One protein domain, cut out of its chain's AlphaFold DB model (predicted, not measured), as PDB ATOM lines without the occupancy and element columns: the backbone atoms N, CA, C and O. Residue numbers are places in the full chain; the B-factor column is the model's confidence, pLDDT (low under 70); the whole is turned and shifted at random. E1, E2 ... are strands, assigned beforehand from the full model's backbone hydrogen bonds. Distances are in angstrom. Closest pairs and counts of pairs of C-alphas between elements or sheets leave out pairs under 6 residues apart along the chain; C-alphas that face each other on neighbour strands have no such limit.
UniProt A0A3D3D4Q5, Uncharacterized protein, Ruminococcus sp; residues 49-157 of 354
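AT A GLANCE: This is residues 49 to 157 of the 354 residues of an uncharacterized protein of Ruminococcus sp (UniProt A0A3D3D4Q5). The domain is a small sandwich in which a sheet of four strands, E2, E7, E6 and E5, strongly twisted and curled like part of a barrel, faces a smaller sheet of three, E1, E3 and E4. The long hairpin of E6 and E7 runs along the longest axis, with its turn, residues 138 to 142, at one end and E2 beside the last residues of E7 at the other. The printed part has 109 residues, no named helix and seven named strands, E1 to E7 in chain order; the class is all strand. The larger sheet has the order E2, E7, E6, E5 and is mixed; the smaller has the order E1, E3, E4 and is antiparallel. The whole is compact, with a radius of gyration of the C-alphas of 14.3 A, and elongated, spanning 43 by 28 by 24 A.

IN THESE COORDINATES: E1, residues 49 to 55, starts with C-alpha 49 at (616.644, 445.145, 434.204) and measures 19.3 A. E2 is residues 59 to 63, E3 residues 77 to 82 and E4 residues 87 to 91. E5, residues 114 to 123, measures 27.4 A from C-alpha 114 at (629.294, 437.354, 433.910). E6, residues 126 to 137, measures 32.6 A. E7, residues 143 to 156, measures 34.5 A, bends by 69 degrees at residue 153 and ends with C-alpha 156 at (640.034, 443.331, 407.252).

HOW THE PARTS SIT: E5, E6 and E7 form a meander, each strand the antiparallel neighbour of the one before. N 118 and O 130 are 2.9 A apart in the hairpin E5 and E6, and N 131 and O 148 are 2.9 A apart in the hairpin E6 and E7. The pairing of E7 is staggered: residues 143 to 153 pair with E6, and residues 153 to 156 with the parallel edge strand E2, where N 155 and O 60 are 2.8 A apart. In the other sheet, E3 is the inner strand, antiparallel to E1, with N 52 and O 79 3.0 A apart, and to E4, its hairpin partner, with N 80 and O 88 2.9 A apart. The two sheets form a sandwich, face to face, their strands at 37 degrees. The closest C-alphas of E1 and E7, those of Glu 52 and Thr 148, are 5.6 A apart. E4 and E6 are apart.

THE WHOLE: The C-alphas farthest apart, those of Lys 139 and Val 156, are 44.3 A from each other. The printed part has no cut. The long links are E2 to E3, 13 residues, and E4 to E5, 22 residues. Mean pLDDT of the printed part is 89.2; residues 96 to 100 are under 70.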
ATOM      1  N   VAL A  49     617.906 444.991 434.952       94.75
ATOM      2  CA  VAL A  49     616.644 445.145 434.204       94.75
ATOM      3  C   VAL A  49     616.857 445.654 432.784       94.75
ATOM      4  O   VAL A  49     616.054 445.344 431.909       94.75
ATOM      5  N   SER A  50     617.935 446.395 432.525       95.50
ATOM      6  CA  SER A  50     618.287 446.839 431.173       95.50
ATOM      7  C   SER A  50     619.793 447.017 430.998       95.50
ATOM      8  O   SER A  50     620.538 447.181 431.968       95.50
ATOM      9  N   MET A  51     620.233 446.952 429.739       95.88
ATOM     10  CA  MET A  51     621.617 447.167 429.337       95.88
ATOM     11  C   MET A  51     621.679 447.911 428.004       95.88
ATOM     12  O   MET A  51     620.976 447.559 427.054       95.88
ATOM     13  N   GLU A  52     622.564 448.896 427.916       97.00
ATOM     14  CA  GLU A  52     622.804 449.682 426.704       97.00
ATOM     15  C   GLU A  52     624.298 449.907 426.458       97.00
ATOM     16  O   GLU A  52     625.102 449.914 427.390       97.00
ATOM     17  N   VAL A  53     624.677 450.094 425.194       97.31
ATOM     18  CA  VAL A  53     626.038 450.490 424.813       97.31
ATOM     19  C   VAL A  53     626.141 452.008 424.908       97.31
ATOM     20  O   VAL A  53     625.480 452.713 424.151       97.31
ATOM     21  N   VAL A  54     626.985 452.521 425.804       97.56
ATOM     22  CA  VAL A  54     627.185 453.976 425.968       97.56
ATOM     23  C   VAL A  54     628.369 454.497 425.162       97.56
ATOM     24  O   VAL A  54     628.425 455.672 424.805       97.56
ATOM     25  N   LYS A  55     629.334 453.624 424.865       97.00
ATOM     26  CA  LYS A  55     630.513 453.945 424.064       97.00
ATOM     27  C   LYS A  55     630.973 452.698 423.327       97.00
ATOM     28  O   LYS A  55     631.107 451.647 423.946       97.00
ATOM     29  N   ALA A  56     631.254 452.824 422.034       96.56
ATOM     30  CA  ALA A  56     631.891 451.777 421.248       96.56
ATOM     31  C   ALA A  56     632.652 452.362 420.046       96.56
ATOM     32  O   ALA A  56     632.296 453.440 419.557       96.56
ATOM     33  N   PRO A  57     633.687 451.669 419.540       95.69
ATOM     34  CA  PRO A  57     634.303 451.995 418.259       95.69
ATOM     35  C   PRO A  57     633.312 451.849 417.096       95.69
ATOM     36  O   PRO A  57     632.502 450.928 417.071       95.69
ATOM     37  N   SER A  58     633.436 452.700 416.075       94.19
ATOM     38  CA  SER A  58     632.635 452.596 414.844       94.19
ATOM     39  C   SER A  58     633.096 451.479 413.900       94.19
ATOM     40  O   SER A  58     632.398 451.146 412.942       94.19
ATOM     41  N   SER A  59     634.274 450.900 414.146       95.12
ATOM     42  CA  SER A  59     634.844 449.824 413.341       95.12
ATOM     43  C   SER A  59     635.525 448.766 414.192       95.12
ATOM     44  O   SER A  59     636.028 449.080 415.268       95.12
ATOM     45  N   VAL A  60     635.612 447.554 413.658       93.88
ATOM     46  CA  VAL A  60     636.156 446.379 414.336       93.88
ATOM     47  C   VAL A  60     637.043 445.580 413.378       93.88
ATOM     48  O   VAL A  60     636.653 445.353 412.233       93.88
ATOM     49  N   MET A  61     638.247 445.190 413.814       92.75
ATOM     50  CA  MET A  61     639.078 444.227 413.074       92.75
ATOM     51  C   MET A  61     638.731 442.817 413.521       92.75
ATOM     52  O   MET A  61     638.578 442.566 414.722       92.75
ATOM     53  N   MET A  62     638.558 441.927 412.549       88.75
ATOM     54  CA  MET A  62     638.090 440.573 412.797       88.75
ATOM     55  C   MET A  62     638.708 439.576 411.827       88.75
ATOM     56  O   MET A  62     638.900 439.892 410.651       88.75
ATOM     57  N   ILE A  63     638.904 438.357 412.318       87.25
ATOM     58  CA  ILE A  63     639.166 437.158 411.520       87.25
ATOM     59  C   ILE A  63     637.999 436.210 411.785       87.25
ATOM     60  O   ILE A  63     637.720 435.866 412.936       87.25
ATOM     61  N   ASP A  64     637.280 435.843 410.726       83.06
ATOM     62  CA  ASP A  64     635.997 435.137 410.801       83.06
ATOM     63  C   ASP A  64     635.005 435.870 411.728       83.06
ATOM     64  O   ASP A  64     634.695 437.043 411.508       83.06
ATOM     65  N   TYR A  65     634.545 435.204 412.790       86.69
ATOM     66  CA  TYR A  65     633.646 435.730 413.826       86.69
ATOM     67  C   TYR A  65     634.388 436.154 415.101       86.69
ATOM     68  O   TYR A  65     633.782 436.352 416.153       86.69
ATOM     69  N   ARG A  66     635.715 436.287 415.041       86.69
ATOM     70  CA  ARG A  66     636.549 436.647 416.191       86.69
ATOM     71  C   ARG A  66     637.057 438.060 416.020       86.69
ATOM     72  O   ARG A  66     637.709 438.380 415.030       86.69
ATOM     73  N   VAL A  67     636.790 438.905 417.007       89.06
ATOM     74  CA  VAL A  67     637.426 440.219 417.073       89.06
ATOM     75  C   VAL A  67     638.910 440.010 417.383       89.06
ATOM     76  O   VAL A  67     639.239 439.246 418.292       89.06
ATOM     77  N   THR A  68     639.798 440.682 416.662       88.25
ATOM     78  CA  THR A  68     641.262 440.532 416.784       88.25
ATOM     79  C   THR A  68     641.956 441.788 417.304       88.25
ATOM     80  O   THR A  68     643.064 441.713 417.839       88.25
ATOM     81  N   ASP A  69     641.302 442.948 417.210       87.88
ATOM     82  CA  ASP A  69     641.814 444.191 417.781       87.88
ATOM     83  C   ASP A  69     641.764 444.151 419.317       87.88
ATOM     84  O   ASP A  69     640.723 444.346 419.948       87.88
ATOM     85  N   SER A  70     642.938 443.975 419.926       85.94
ATOM     86  CA  SER A  70     643.128 443.980 421.384       85.94
ATOM     87  C   SER A  70     642.644 445.252 422.099       85.94
ATOM     88  O   SER A  70     642.466 445.245 423.321       85.94
ATOM     89  N   ASN A  71     642.441 446.359 421.380       90.38
ATOM     90  CA  ASN A  71     641.936 447.613 421.934       90.38
ATOM     91  C   ASN A  71     640.437 447.814 421.712       90.38
ATOM     92  O   ASN A  71     639.883 448.752 422.288       90.38
ATOM     93  N   PHE A  72     639.762 446.955 420.944       93.12
ATOM     94  CA  PHE A  72     638.335 447.099 420.664       93.12
ATOM     95  C   PHE A  72     637.521 447.129 421.963       93.12
ATOM     96  O   PHE A  72     636.895 448.142 422.276       93.12
ATOM     97  N   TRP A  73     637.618 446.079 422.787       93.50
ATOM     98  CA  TRP A  73     636.831 445.977 424.021       93.50
ATOM     99  C   TRP A  73     637.204 446.993 425.098       93.50
ATOM    100  O   TRP A  73     636.340 447.399 425.869       93.50
ATOM    101  N   LYS A  74     638.451 447.481 425.121       92.75
ATOM    102  CA  LYS A  74     638.871 448.564 426.037       92.75
ATOM    103  C   LYS A  74     638.116 449.869 425.784       92.75
ATOM    104  O   LYS A  74     638.003 450.711 426.676       92.75
ATOM    105  N   ASN A  75     637.624 450.032 424.559       95.25
ATOM    106  CA  ASN A  75     636.869 451.191 424.106       95.25
ATOM    107  C   ASN A  75     635.354 450.953 424.093       95.25
ATOM    108  O   ASN A  75     634.617 451.863 423.708       95.25
ATOM    109  N   VAL A  76     634.893 449.773 424.520       95.81
ATOM    110  CA  VAL A  76     633.474 449.465 424.696       95.81
ATOM    111  C   VAL A  76     633.098 449.666 426.161       95.81
ATOM    112  O   VAL A  76     633.734 449.127 427.069       95.81
ATOM    113  N   VAL A  77     632.055 450.458 426.385       96.31
ATOM    114  CA  VAL A  77     631.447 450.666 427.698       96.31
ATOM    115  C   VAL A  77     629.957 450.405 427.569       96.31
ATOM    116  O   VAL A  77     629.296 450.937 426.671       96.31
ATOM    117  N   ILE A  78     629.440 449.593 428.481       96.25
ATOM    118  CA  ILE A  78     628.015 449.306 428.616       96.25
ATOM    119  C   ILE A  78     627.498 449.897 429.920       96.25
ATOM    120  O   ILE A  78     628.221 449.931 430.914       96.25
ATOM    121  N   ARG A  79     626.244 450.333 429.933       96.81
ATOM    122  CA  ARG A  79     625.541 450.751 431.143       96.81
ATOM    123  C   ARG A  79     624.526 449.697 431.526       96.81
ATOM    124  O   ARG A  79     623.688 449.325 430.709       96.81
ATOM    125  N   ILE A  80     624.596 449.238 432.769       95.62
ATOM    126  CA  ILE A  80     623.648 448.284 433.348       95.62
ATOM    127  C   ILE A  80     622.755 449.038 434.325       95.62
ATOM    128  O   ILE A  80     623.261 449.673 435.252       95.62
ATOM    129  N   THR A  81     621.440 448.939 434.139       95.38
ATOM    130  CA  THR A  81     620.445 449.479 435.073       95.38
ATOM    131  C   THR A  81     619.850 448.346 435.886       95.38
ATOM    132  O   THR A  81     619.448 447.320 435.334       95.38
ATOM    133  N   TYR A  82     619.770 448.534 437.199       93.31
ATOM    134  CA  TYR A  82     619.182 447.575 438.125       93.31
ATOM    135  C   TYR A  82     617.772 447.992 438.558       93.31
ATOM    136  O   TYR A  82     617.377 449.150 438.441       93.31
ATOM    137  N   ASN A  83     617.005 447.040 439.084       92.75
ATOM    138  CA  ASN A  83     615.623 447.236 439.541       92.75
ATOM    139  C   ASN A  83     615.443 448.314 440.629       92.75
ATOM    140  O   ASN A  83     614.341 448.822 440.799       92.75
ATOM    141  N   ASN A  84     616.504 448.683 441.348       90.75
ATOM    142  CA  ASN A  84     616.501 449.781 442.320       90.75
ATOM    143  C   ASN A  84     616.837 451.157 441.707       90.75
ATOM    144  O   ASN A  84     617.046 452.116 442.447       90.75
ATOM    145  N   GLY A  85     616.957 451.247 440.381       91.88
ATOM    146  CA  GLY A  85     617.286 452.471 439.652       91.88
ATOM    147  C   GLY A  85     618.776 452.819 439.599       91.88
ATOM    148  O   GLY A  85     619.142 453.749 438.886       91.88
ATOM    149  N   LYS A  86     619.659 452.091 440.300       91.50
ATOM    150  CA  LYS A  86     621.108 452.322 440.191       91.50
ATOM    151  C   LYS A  86     621.618 451.902 438.815       91.50
ATOM    152  O   LYS A  86     621.246 450.843 438.302       91.50
ATOM    153  N   THR A  87     622.528 452.702 438.272       94.56
ATOM    154  CA  THR A  87     623.190 452.464 436.989       94.56
ATOM    155  C   THR A  87     624.699 452.382 437.171       94.56
ATOM    156  O   THR A  87     625.271 453.064 438.021       94.56
ATOM    157  N   PHE A  88     625.342 451.515 436.393       93.38
ATOM    158  CA  PHE A  88     626.788 451.320 436.434       93.38
ATOM    159  C   PHE A  88     627.342 451.194 435.026       93.38
ATOM    160  O   PHE A  88     626.866 450.366 434.245       93.38
ATOM    161  N   ASP A  89     628.376 451.980 434.743       95.81
ATOM    162  CA  ASP A  89     629.131 451.890 433.501       95.81
ATOM    163  C   ASP A  89     630.255 450.869 433.679       95.81
ATOM    164  O   ASP A  89     631.103 450.989 434.565       95.81
ATOM    165  N   VAL A  90     630.249 449.841 432.838       93.19
ATOM    166  CA  VAL A  90     631.203 448.733 432.867       93.19
ATOM    167  C   VAL A  90     632.043 448.796 431.606       93.19
ATOM    168  O   VAL A  90     631.524 448.737 430.490       93.19
ATOM    169  N   ASN A  91     633.357 448.917 431.780       93.75
ATOM    170  CA  ASN A  91     634.295 448.823 430.671       93.75
ATOM    171  C   ASN A  91     634.541 447.348 430.323       93.75
ATOM    172  O   ASN A  91     634.858 446.546 431.200       93.75
ATOM    173  N   CYS A  92     634.444 447.001 429.042       92.56
ATOM    174  CA  CYS A  92     634.582 445.628 428.562       92.56
ATOM    175  C   CYS A  92     636.040 445.165 428.362       92.56
ATOM    176  O   CYS A  92     636.254 444.099 427.798       92.56
ATOM    177  N   LYS A  93     637.050 445.921 428.808       89.19
ATOM    178  CA  LYS A  93     638.492 445.686 428.572       89.19
ATOM    179  C   LYS A  93     638.994 444.247 428.762       89.19
ATOM    180  O   LYS A  93     639.927 443.867 428.062       89.19
ATOM    181  N   ASP A  94     638.386 443.470 429.657       85.50
ATOM    182  CA  ASP A  94     638.860 442.135 430.046       85.50
ATOM    183  C   ASP A  94     638.170 440.987 429.272       85.50
ATOM    184  O   ASP A  94     638.446 439.817 429.529       85.50
ATOM    185  N   MET A  95     637.317 441.297 428.283       85.56
ATOM    186  CA  MET A  95     636.522 440.322 427.507       85.56
ATOM    187  C   MET A  95     637.360 439.268 426.750       85.56
ATOM    188  O   MET A  95     636.842 438.228 426.362       85.56
ATOM    189  N   TYR A  96     638.650 439.529 426.509       69.38
ATOM    190  CA  TYR A  96     639.568 438.563 425.883       69.38
ATOM    191  C   TYR A  96     640.363 437.719 426.872       69.38
ATOM    192  O   TYR A  96     640.787 436.616 426.539       69.38
ATOM    193  N   THR A  97     640.660 438.277 428.042       57.56
ATOM    194  CA  THR A  97     641.577 437.681 429.025       57.56
ATOM    195  C   THR A  97     640.856 436.744 429.980       57.56
ATOM    196  O   THR A  97     641.452 435.826 430.534       57.56
ATOM    197  N   SER A  98     639.562 436.967 430.151       58.41
ATOM    198  CA  SER A  98     638.634 436.098 430.847       58.41
ATOM    199  C   SER A  98     637.425 435.919 429.944       58.41
ATOM    200  O   SER A  98     636.997 436.873 429.302       58.41
ATOM    201  N   TYR A  99     636.829 434.725 429.941       56.34
ATOM    202  CA  TYR A  99     635.555 434.470 429.254       56.34
ATOM    203  C   TYR A  99     634.413 435.393 429.727       56.34
ATOM    204  O   TYR A  99     633.325 435.378 429.162       56.34
ATOM    205  N   GLU A 100     634.657 436.169 430.786       66.75
ATOM    206  CA  GLU A 100     633.667 436.899 431.552       66.75
ATOM    207  C   GLU A 100     634.268 438.215 432.068       66.75
ATOM    208  O   GLU A 100     635.222 438.206 432.849       66.75
ATOM    209  N   VAL A 101     633.712 439.361 431.665       77.69
ATOM    210  CA  VAL A 101     633.960 440.636 432.358       77.69
ATOM    211  C   VAL A 101     633.175 440.614 433.666       77.69
ATOM    212  O   VAL A 101     631.987 440.284 433.686       77.69
ATOM    213  N   THR A 102     633.845 440.956 434.771       78.19
ATOM    214  CA  THR A 102     633.218 440.941 436.098       78.19
ATOM    215  C   THR A 102     632.210 442.090 436.200       78.19
ATOM    216  O   THR A 102     632.603 443.251 436.066       78.19
ATOM    217  N   PRO A 103     630.917 441.808 436.434       81.69
ATOM    218  CA  PRO A 103     629.912 442.851 436.573       81.69
ATOM    219  C   PRO A 103     630.071 443.586 437.918       81.69
ATOM    220  O   PRO A 103     630.682 443.048 438.846       81.69
ATOM    221  N   PRO A 104     629.466 444.780 438.078       80.00
ATOM    222  CA  PRO A 104     629.540 445.575 439.310       80.00
ATOM    223  C   PRO A 104     629.107 444.796 440.555       80.00
ATOM    224  O   PRO A 104     629.701 444.929 441.621       80.00
ATOM    225  N   TYR A 105     628.105 443.928 440.395       79.75
ATOM    226  CA  TYR A 105     627.690 442.964 441.408       79.75
ATOM    227  C   TYR A 105     627.991 441.555 440.914       79.75
ATOM    228  O   TYR A 105     627.144 440.871 440.338       79.75
ATOM    229  N   ALA A 106     629.233 441.131 441.147       74.00
ATOM    230  CA  ALA A 106     629.756 439.836 440.722       74.00
ATOM    231  C   ALA A 106     628.986 438.638 441.292       74.00
ATOM    232  O   ALA A 106     629.057 437.561 440.713       74.00
ATOM    233  N   LYS A 107     628.266 438.794 442.412       80.81
ATOM    234  CA  LYS A 107     627.441 437.737 443.011       80.81
ATOM    235  C   LYS A 107     626.018 438.223 443.260       80.81
ATOM    236  O   LYS A 107     625.792 439.035 444.154       80.81
ATOM    237  N   ILE A 108     625.059 437.673 442.522       78.44
ATOM    238  CA  ILE A 108     623.623 437.915 442.714       78.44
ATOM    239  C   ILE A 108     622.992 436.588 443.117       78.44
ATOM    240  O   ILE A 108     623.081 435.607 442.385       78.44
ATOM    241  N   LYS A 109     622.402 436.520 444.317       79.81
ATOM    242  CA  LYS A 109     621.841 435.270 444.879       79.81
ATOM    243  C   LYS A 109     622.816 434.077 444.827       79.81
ATOM    244  O   LYS A 109     622.417 432.952 444.554       79.81
ATOM    245  N   GLY A 110     624.106 434.326 445.060       79.69
ATOM    246  CA  GLY A 110     625.154 433.297 445.012       79.69
ATOM    247  C   GLY A 110     625.618 432.899 443.604       79.69
ATOM    248  O   GLY A 110     626.631 432.214 443.491       79.69
ATOM    249  N   TYR A 111     624.954 433.368 442.544       83.44
ATOM    250  CA  TYR A 111     625.392 433.174 441.165       83.44
ATOM    251  C   TYR A 111     626.501 434.164 440.817       83.44
ATOM    252  O   TYR A 111     626.338 435.371 441.022       83.44
ATOM    253  N   LYS A 112     627.625 433.657 440.298       84.19
ATOM    254  CA  LYS A 112     628.733 434.489 439.831       84.19
ATOM    255  C   LYS A 112     628.361 435.046 438.455       84.19
ATOM    256  O   LYS A 112     628.501 434.348 437.464       84.19
ATOM    257  N   GLY A 113     627.813 436.258 438.425       84.62
ATOM    258  CA  GLY A 113     627.373 436.889 437.185       84.62
ATOM    259  C   GLY A 113     628.541 437.182 436.246       84.62
ATOM    260  O   GLY A 113     629.645 437.479 436.712       84.62
ATOM    261  N   SER A 114     628.282 437.162 434.941       89.31
ATOM    262  CA  SER A 114     629.294 437.354 433.910       89.31
ATOM    263  C   SER A 114     628.788 438.095 432.685       89.31
ATOM    264  O   SER A 114     627.646 437.945 432.253       89.31
ATOM    265  N   ILE A 115     629.664 438.922 432.118       91.50
ATOM    266  CA  ILE A 115     629.401 439.624 430.866       91.50
ATOM    267  C   ILE A 115     630.253 438.990 429.770       91.50
ATOM    268  O   ILE A 115     631.477 438.947 429.892       91.50
ATOM    269  N   GLY A 116     629.596 438.536 428.706       91.56
ATOM    270  CA  GLY A 116     630.213 437.925 427.532       91.56
ATOM    271  C   GLY A 116     629.729 438.577 426.240       91.56
ATOM    272  O   GLY A 116     628.732 439.306 426.229       91.56
ATOM    273  N   ALA A 117     630.418 438.302 425.136       91.56
ATOM    274  CA  ALA A 117     630.043 438.812 423.827       91.56
ATOM    275  C   ALA A 117     630.165 437.756 422.729       91.56
ATOM    276  O   ALA A 117     631.037 436.891 422.769       91.56
ATOM    277  N   GLU A 118     629.299 437.874 421.731       89.50
ATOM    278  CA  GLU A 118     629.224 436.981 420.581       89.50
ATOM    279  C   GLU A 118     628.926 437.796 419.321       89.50
ATOM    280  O   GLU A 118     628.089 438.701 419.330       89.50
ATOM    281  N   VAL A 119     629.609 437.474 418.228       90.56
ATOM    282  CA  VAL A 119     629.296 438.020 416.905       90.56
ATOM    283  C   VAL A 119     628.203 437.141 416.311       90.56
ATOM    284  O   VAL A 119     628.435 435.960 416.089       90.56
ATOM    285  N   LEU A 120     627.023 437.713 416.076       90.19
ATOM    286  CA  LEU A 120     625.855 436.970 415.601       90.19
ATOM    287  C   LEU A 120     625.924 436.713 414.097       90.19
ATOM    288  O   LEU A 120     625.771 435.588 413.639       90.19
ATOM    289  N   ASP A 121     626.116 437.787 413.336       91.88
ATOM    290  CA  ASP A 121     626.081 437.772 411.882       91.88
ATOM    291  C   ASP A 121     626.792 439.006 411.305       91.88
ATOM    292  O   ASP A 121     627.269 439.896 412.027       91.88
ATOM    293  N   PHE A 122     626.844 439.039 409.975       90.19
ATOM    294  CA  PHE A 122     627.265 440.195 409.204       90.19
ATOM    295  C   PHE A 122     626.109 440.680 408.330       90.19
ATOM    296  O   PHE A 122     625.503 439.909 407.590       90.19
ATOM    297  N   THR A 123     625.835 441.981 408.367       91.69
ATOM    298  CA  THR A 123     624.977 442.654 407.384       91.69
ATOM    299  C   THR A 123     625.869 443.466 406.450       91.69
ATOM    300  O   THR A 123     626.256 444.593 406.766       91.69
ATOM    301  N   GLY A 124     626.258 442.870 405.320       90.00
ATOM    302  CA  GLY A 124     627.322 443.417 404.472       90.00
ATOM    303  C   GLY A 124     628.634 443.535 405.256       90.00
ATOM    304  O   GLY A 124     629.045 442.592 405.925       90.00
ATOM    305  N   ASP A 125     629.250 444.718 405.241       90.25
ATOM    306  CA  ASP A 125     630.479 445.003 405.997       90.25
ATOM    307  C   ASP A 125     630.223 445.412 407.460       90.25
ATOM    308  O   ASP A 125     631.088 446.015 408.094       90.25
ATOM    309  N   VAL A 126     629.039 445.163 408.018       94.19
ATOM    310  CA  VAL A 126     628.715 445.510 409.409       94.19
ATOM    311  C   VAL A 126     628.624 444.240 410.239       94.19
ATOM    312  O   VAL A 126     627.795 443.380 409.964       94.19
ATOM    313  N   ALA A 127     629.464 444.135 411.267       93.94
ATOM    314  CA  ALA A 127     629.390 443.070 412.257       93.94
ATOM    315  C   ALA A 127     628.312 443.403 413.292       93.94
ATOM    316  O   ALA A 127     628.354 444.485 413.889       93.94
ATOM    317  N   ASN A 128     627.385 442.476 413.529       94.81
ATOM    318  CA  ASN A 128     626.370 442.595 414.570       94.81
ATOM    319  C   ASN A 128     626.778 441.759 415.782       94.81
ATOM    320  O   ASN A 128     626.857 440.534 415.723       94.81
ATOM    321  N   ILE A 129     627.044 442.435 416.895       94.62
ATOM    322  CA  ILE A 129     627.624 441.843 418.098       94.62
ATOM    323  C   ILE A 129     626.605 441.936 419.229       94.62
ATOM    324  O   ILE A 129     626.081 443.010 419.535       94.62
ATOM    325  N   LYS A 130     626.329 440.803 419.869       94.62
ATOM    326  CA  LYS A 130     625.508 440.716 421.073       94.62
ATOM    327  C   LYS A 130     626.415 440.719 422.290       94.62
ATOM    328  O   LYS A 130     627.355 439.934 422.363       94.62
ATOM    329  N   ILE A 131     626.106 441.570 423.257       94.25
ATOM    330  CA  ILE A 131     626.708 441.523 424.590       94.25
ATOM    331  C   ILE A 131     625.630 441.003 425.532       94.25
ATOM    332  O   ILE A 131     624.505 441.508 425.521       94.25
ATOM    333  N   ASN A 132     625.961 439.987 426.319       93.25
ATOM    334  CA  ASN A 132     625.065 439.358 427.282       93.25
ATOM    335  C   ASN A 132     625.611 439.574 428.688       93.25
ATOM    336  O   ASN A 132     626.813 439.451 428.902       93.25
ATOM    337  N   TYR A 133     624.723 439.841 429.638       92.69
ATOM    338  CA  TYR A 133     625.012 439.731 431.061       92.69
ATOM    339  C   TYR A 133     624.192 438.569 431.617       92.69
ATOM    340  O   TYR A 133     622.983 438.730 431.795       92.69
ATOM    341  N   ASP A 134     624.830 437.422 431.864       91.06
ATOM    342  CA  ASP A 134     624.242 436.313 432.624       91.06
ATOM    343  C   ASP A 134     624.396 436.611 434.119       91.06
ATOM    344  O   ASP A 134     625.492 436.885 434.615       91.06
ATOM    345  N   TYR A 135     623.284 436.651 434.841       89.44
ATOM    346  CA  TYR A 135     623.243 437.118 436.225       89.44
ATOM    347  C   TYR A 135     622.544 436.150 437.174       89.44
ATOM    348  O   TYR A 135     622.394 436.457 438.360       89.44
ATOM    349  N   GLY A 136     622.094 434.996 436.692       88.56
ATOM    350  CA  GLY A 136     621.420 434.036 437.548       88.56
ATOM    351  C   GLY A 136     620.807 432.878 436.796       88.56
ATOM    352  O   GLY A 136     620.830 432.806 435.579       88.56
ATOM    353  N   VAL A 137     620.169 431.993 437.551       85.62
ATOM    354  CA  VAL A 137     619.397 430.874 437.013       85.62
ATOM    355  C   VAL A 137     617.988 430.947 437.601       85.62
ATOM    356  O   VAL A 137     617.795 431.370 438.748       85.62
ATOM    357  N   ASP A 138     616.967 430.651 436.804       84.56
ATOM    358  CA  ASP A 138     615.595 430.540 437.293       84.56
ATOM    359  C   ASP A 138     615.355 429.223 438.055       84.56
ATOM    360  O   ASP A 138     616.242 428.390 438.217       84.56
ATOM    361  N   LYS A 139     614.133 429.040 438.571       83.75
ATOM    362  CA  LYS A 139     613.776 427.829 439.330       83.75
ATOM    363  C   LYS A 139     613.828 426.550 438.483       83.75
ATOM    364  O   LYS A 139     613.868 425.467 439.053       83.75
ATOM    365  N   ASN A 140     613.810 426.684 437.159       88.12
ATOM    366  CA  ASN A 140     613.778 425.588 436.198       88.12
ATOM    367  C   ASN A 140     615.169 425.280 435.625       88.12
ATOM    368  O   ASN A 140     615.285 424.401 434.777       88.12
ATOM    369  N   GLY A 141     616.218 425.981 436.067       84.81
ATOM    370  CA  GLY A 141     617.574 425.782 435.560       84.81
ATOM    371  C   GLY A 141     617.930 426.635 434.338       84.81
ATOM    372  O   GLY A 141     619.020 426.464 433.799       84.81
ATOM    373  N   ASN A 142     617.074 427.564 433.900       87.88
ATOM    374  CA  ASN A 142     617.381 428.419 432.749       87.88
ATOM    375  C   ASN A 142     618.220 429.631 433.161       87.88
ATOM    376  O   ASN A 142     617.879 430.317 434.132       87.88
ATOM    377  N   SER A 143     619.259 429.945 432.382       86.38
ATOM    378  CA  SER A 143     620.028 431.184 432.534       86.38
ATOM    379  C   SER A 143     619.129 432.414 432.440       86.38
ATOM    380  O   SER A 143     618.305 432.556 431.533       86.38
ATOM    381  N   LYS A 144     619.330 433.342 433.368       90.00
ATOM    382  CA  LYS A 144     618.739 434.672 433.370       90.00
ATOM    383  C   LYS A 144     619.773 435.643 432.858       90.00
ATOM    384  O   LYS A 144     620.781 435.889 433.513       90.00
ATOM    385  N   TYR A 145     619.469 436.248 431.724       92.31
ATOM    386  CA  TYR A 145     620.345 437.234 431.135       92.31
ATOM    387  C   TYR A 145     619.564 438.426 430.605       92.31
ATOM    388  O   TYR A 145     618.383 438.336 430.264       92.31
ATOM    389  N   ILE A 146     620.249 439.557 430.535       94.38
ATOM    390  CA  ILE A 146     619.854 440.683 429.693       94.38
ATOM    391  C   ILE A 146     620.904 440.855 428.603       94.38
ATOM    392  O   ILE A 146     622.043 440.410 428.745       94.38
ATOM    393  N   SER A 147     620.525 441.480 427.496       95.19
ATOM    394  CA  SER A 147     621.438 441.659 426.373       95.19
ATOM    395  C   SER A 147     621.277 443.021 425.728       95.19
ATOM    396  O   SER A 147     620.217 443.637 425.814       95.19
ATOM    397  N   THR A 148     622.338 443.466 425.074       96.88
ATOM    398  CA  THR A 148     622.339 444.645 424.216       96.88
ATOM    399  C   THR A 148     623.078 444.323 422.923       96.88
ATOM    400  O   THR A 148     623.776 443.306 422.834       96.88
ATOM    401  N   LYS A 149     622.906 445.168 421.911       95.75
ATOM    402  CA  LYS A 149     623.538 444.995 420.603       95.75
ATOM    403  C   LYS A 149     624.455 446.163 420.293       95.75
ATOM    404  O   LYS A 149     624.151 447.312 420.605       95.75
ATOM    405  N   LEU A 150     625.559 445.839 419.645       95.06
ATOM    406  CA  LEU A 150     626.545 446.765 419.116       95.06
ATOM    407  C   LEU A 150     626.746 446.398 417.645       95.06
ATOM    408  O   LEU A 150     626.866 445.220 417.312       95.06
ATOM    409  N   SER A 151     626.803 447.401 416.779       94.81
ATOM    410  CA  SER A 151     627.139 447.209 415.370       94.81
ATOM    411  C   SER A 151     628.376 448.030 415.039       94.81
ATOM    412  O   SER A 151     628.466 449.202 415.408       94.81
ATOM    413  N   ALA A 152     629.338 447.421 414.355       95.38
ATOM    414  CA  ALA A 152     630.580 448.079 413.966       95.38
ATOM    415  C   ALA A 152     630.975 447.681 412.546       95.38
ATOM    416  O   ALA A 152     630.801 446.534 412.133       95.38
ATOM    417  N   LYS A 153     631.541 448.626 411.791       95.81
ATOM    418  CA  LYS A 153     632.041 448.348 410.443       95.81
ATOM    419  C   LYS A 153     633.235 447.394 410.517       95.81
ATOM    420  O   LYS A 153     634.259 447.734 411.114       95.81
ATOM    421  N   LYS A 154     633.121 446.230 409.886       92.06
ATOM    422  CA  LYS A 154     634.201 445.263 409.732       92.06
ATOM    423  C   LYS A 154     635.340 445.899 408.939       92.06
ATOM    424  O   LYS A 154     635.142 446.507 407.886       92.06
ATOM    425  N   LYS A 155     636.548 445.753 409.462       91.94
ATOM    426  CA  LYS A 155     637.803 446.008 408.762       91.94
ATOM    427  C   LYS A 155     638.546 444.691 408.640       91.94
ATOM    428  O   LYS A 155     638.552 443.896 409.579       91.94
ATOM    429  N   VAL A 156     639.161 444.483 407.482       87.38
ATOM    430  CA  VAL A 156     640.034 443.331 407.252       87.38
ATOM    431  C   VAL A 156     641.200 443.417 408.231       87.38
ATOM    432  O   VAL A 156     641.861 444.456 408.314       87.38
ATOM    433  N   ASP A 157     641.421 442.348 408.991       91.44
ATOM    434  CA  ASP A 157     642.610 442.243 409.822       91.44
ATOM    435  C   ASP A 157     643.830 441.990 408.918       91.44
ATOM    436  O   ASP A 157     643.747 441.137 408.028       91.44
TER     437      ASP A 157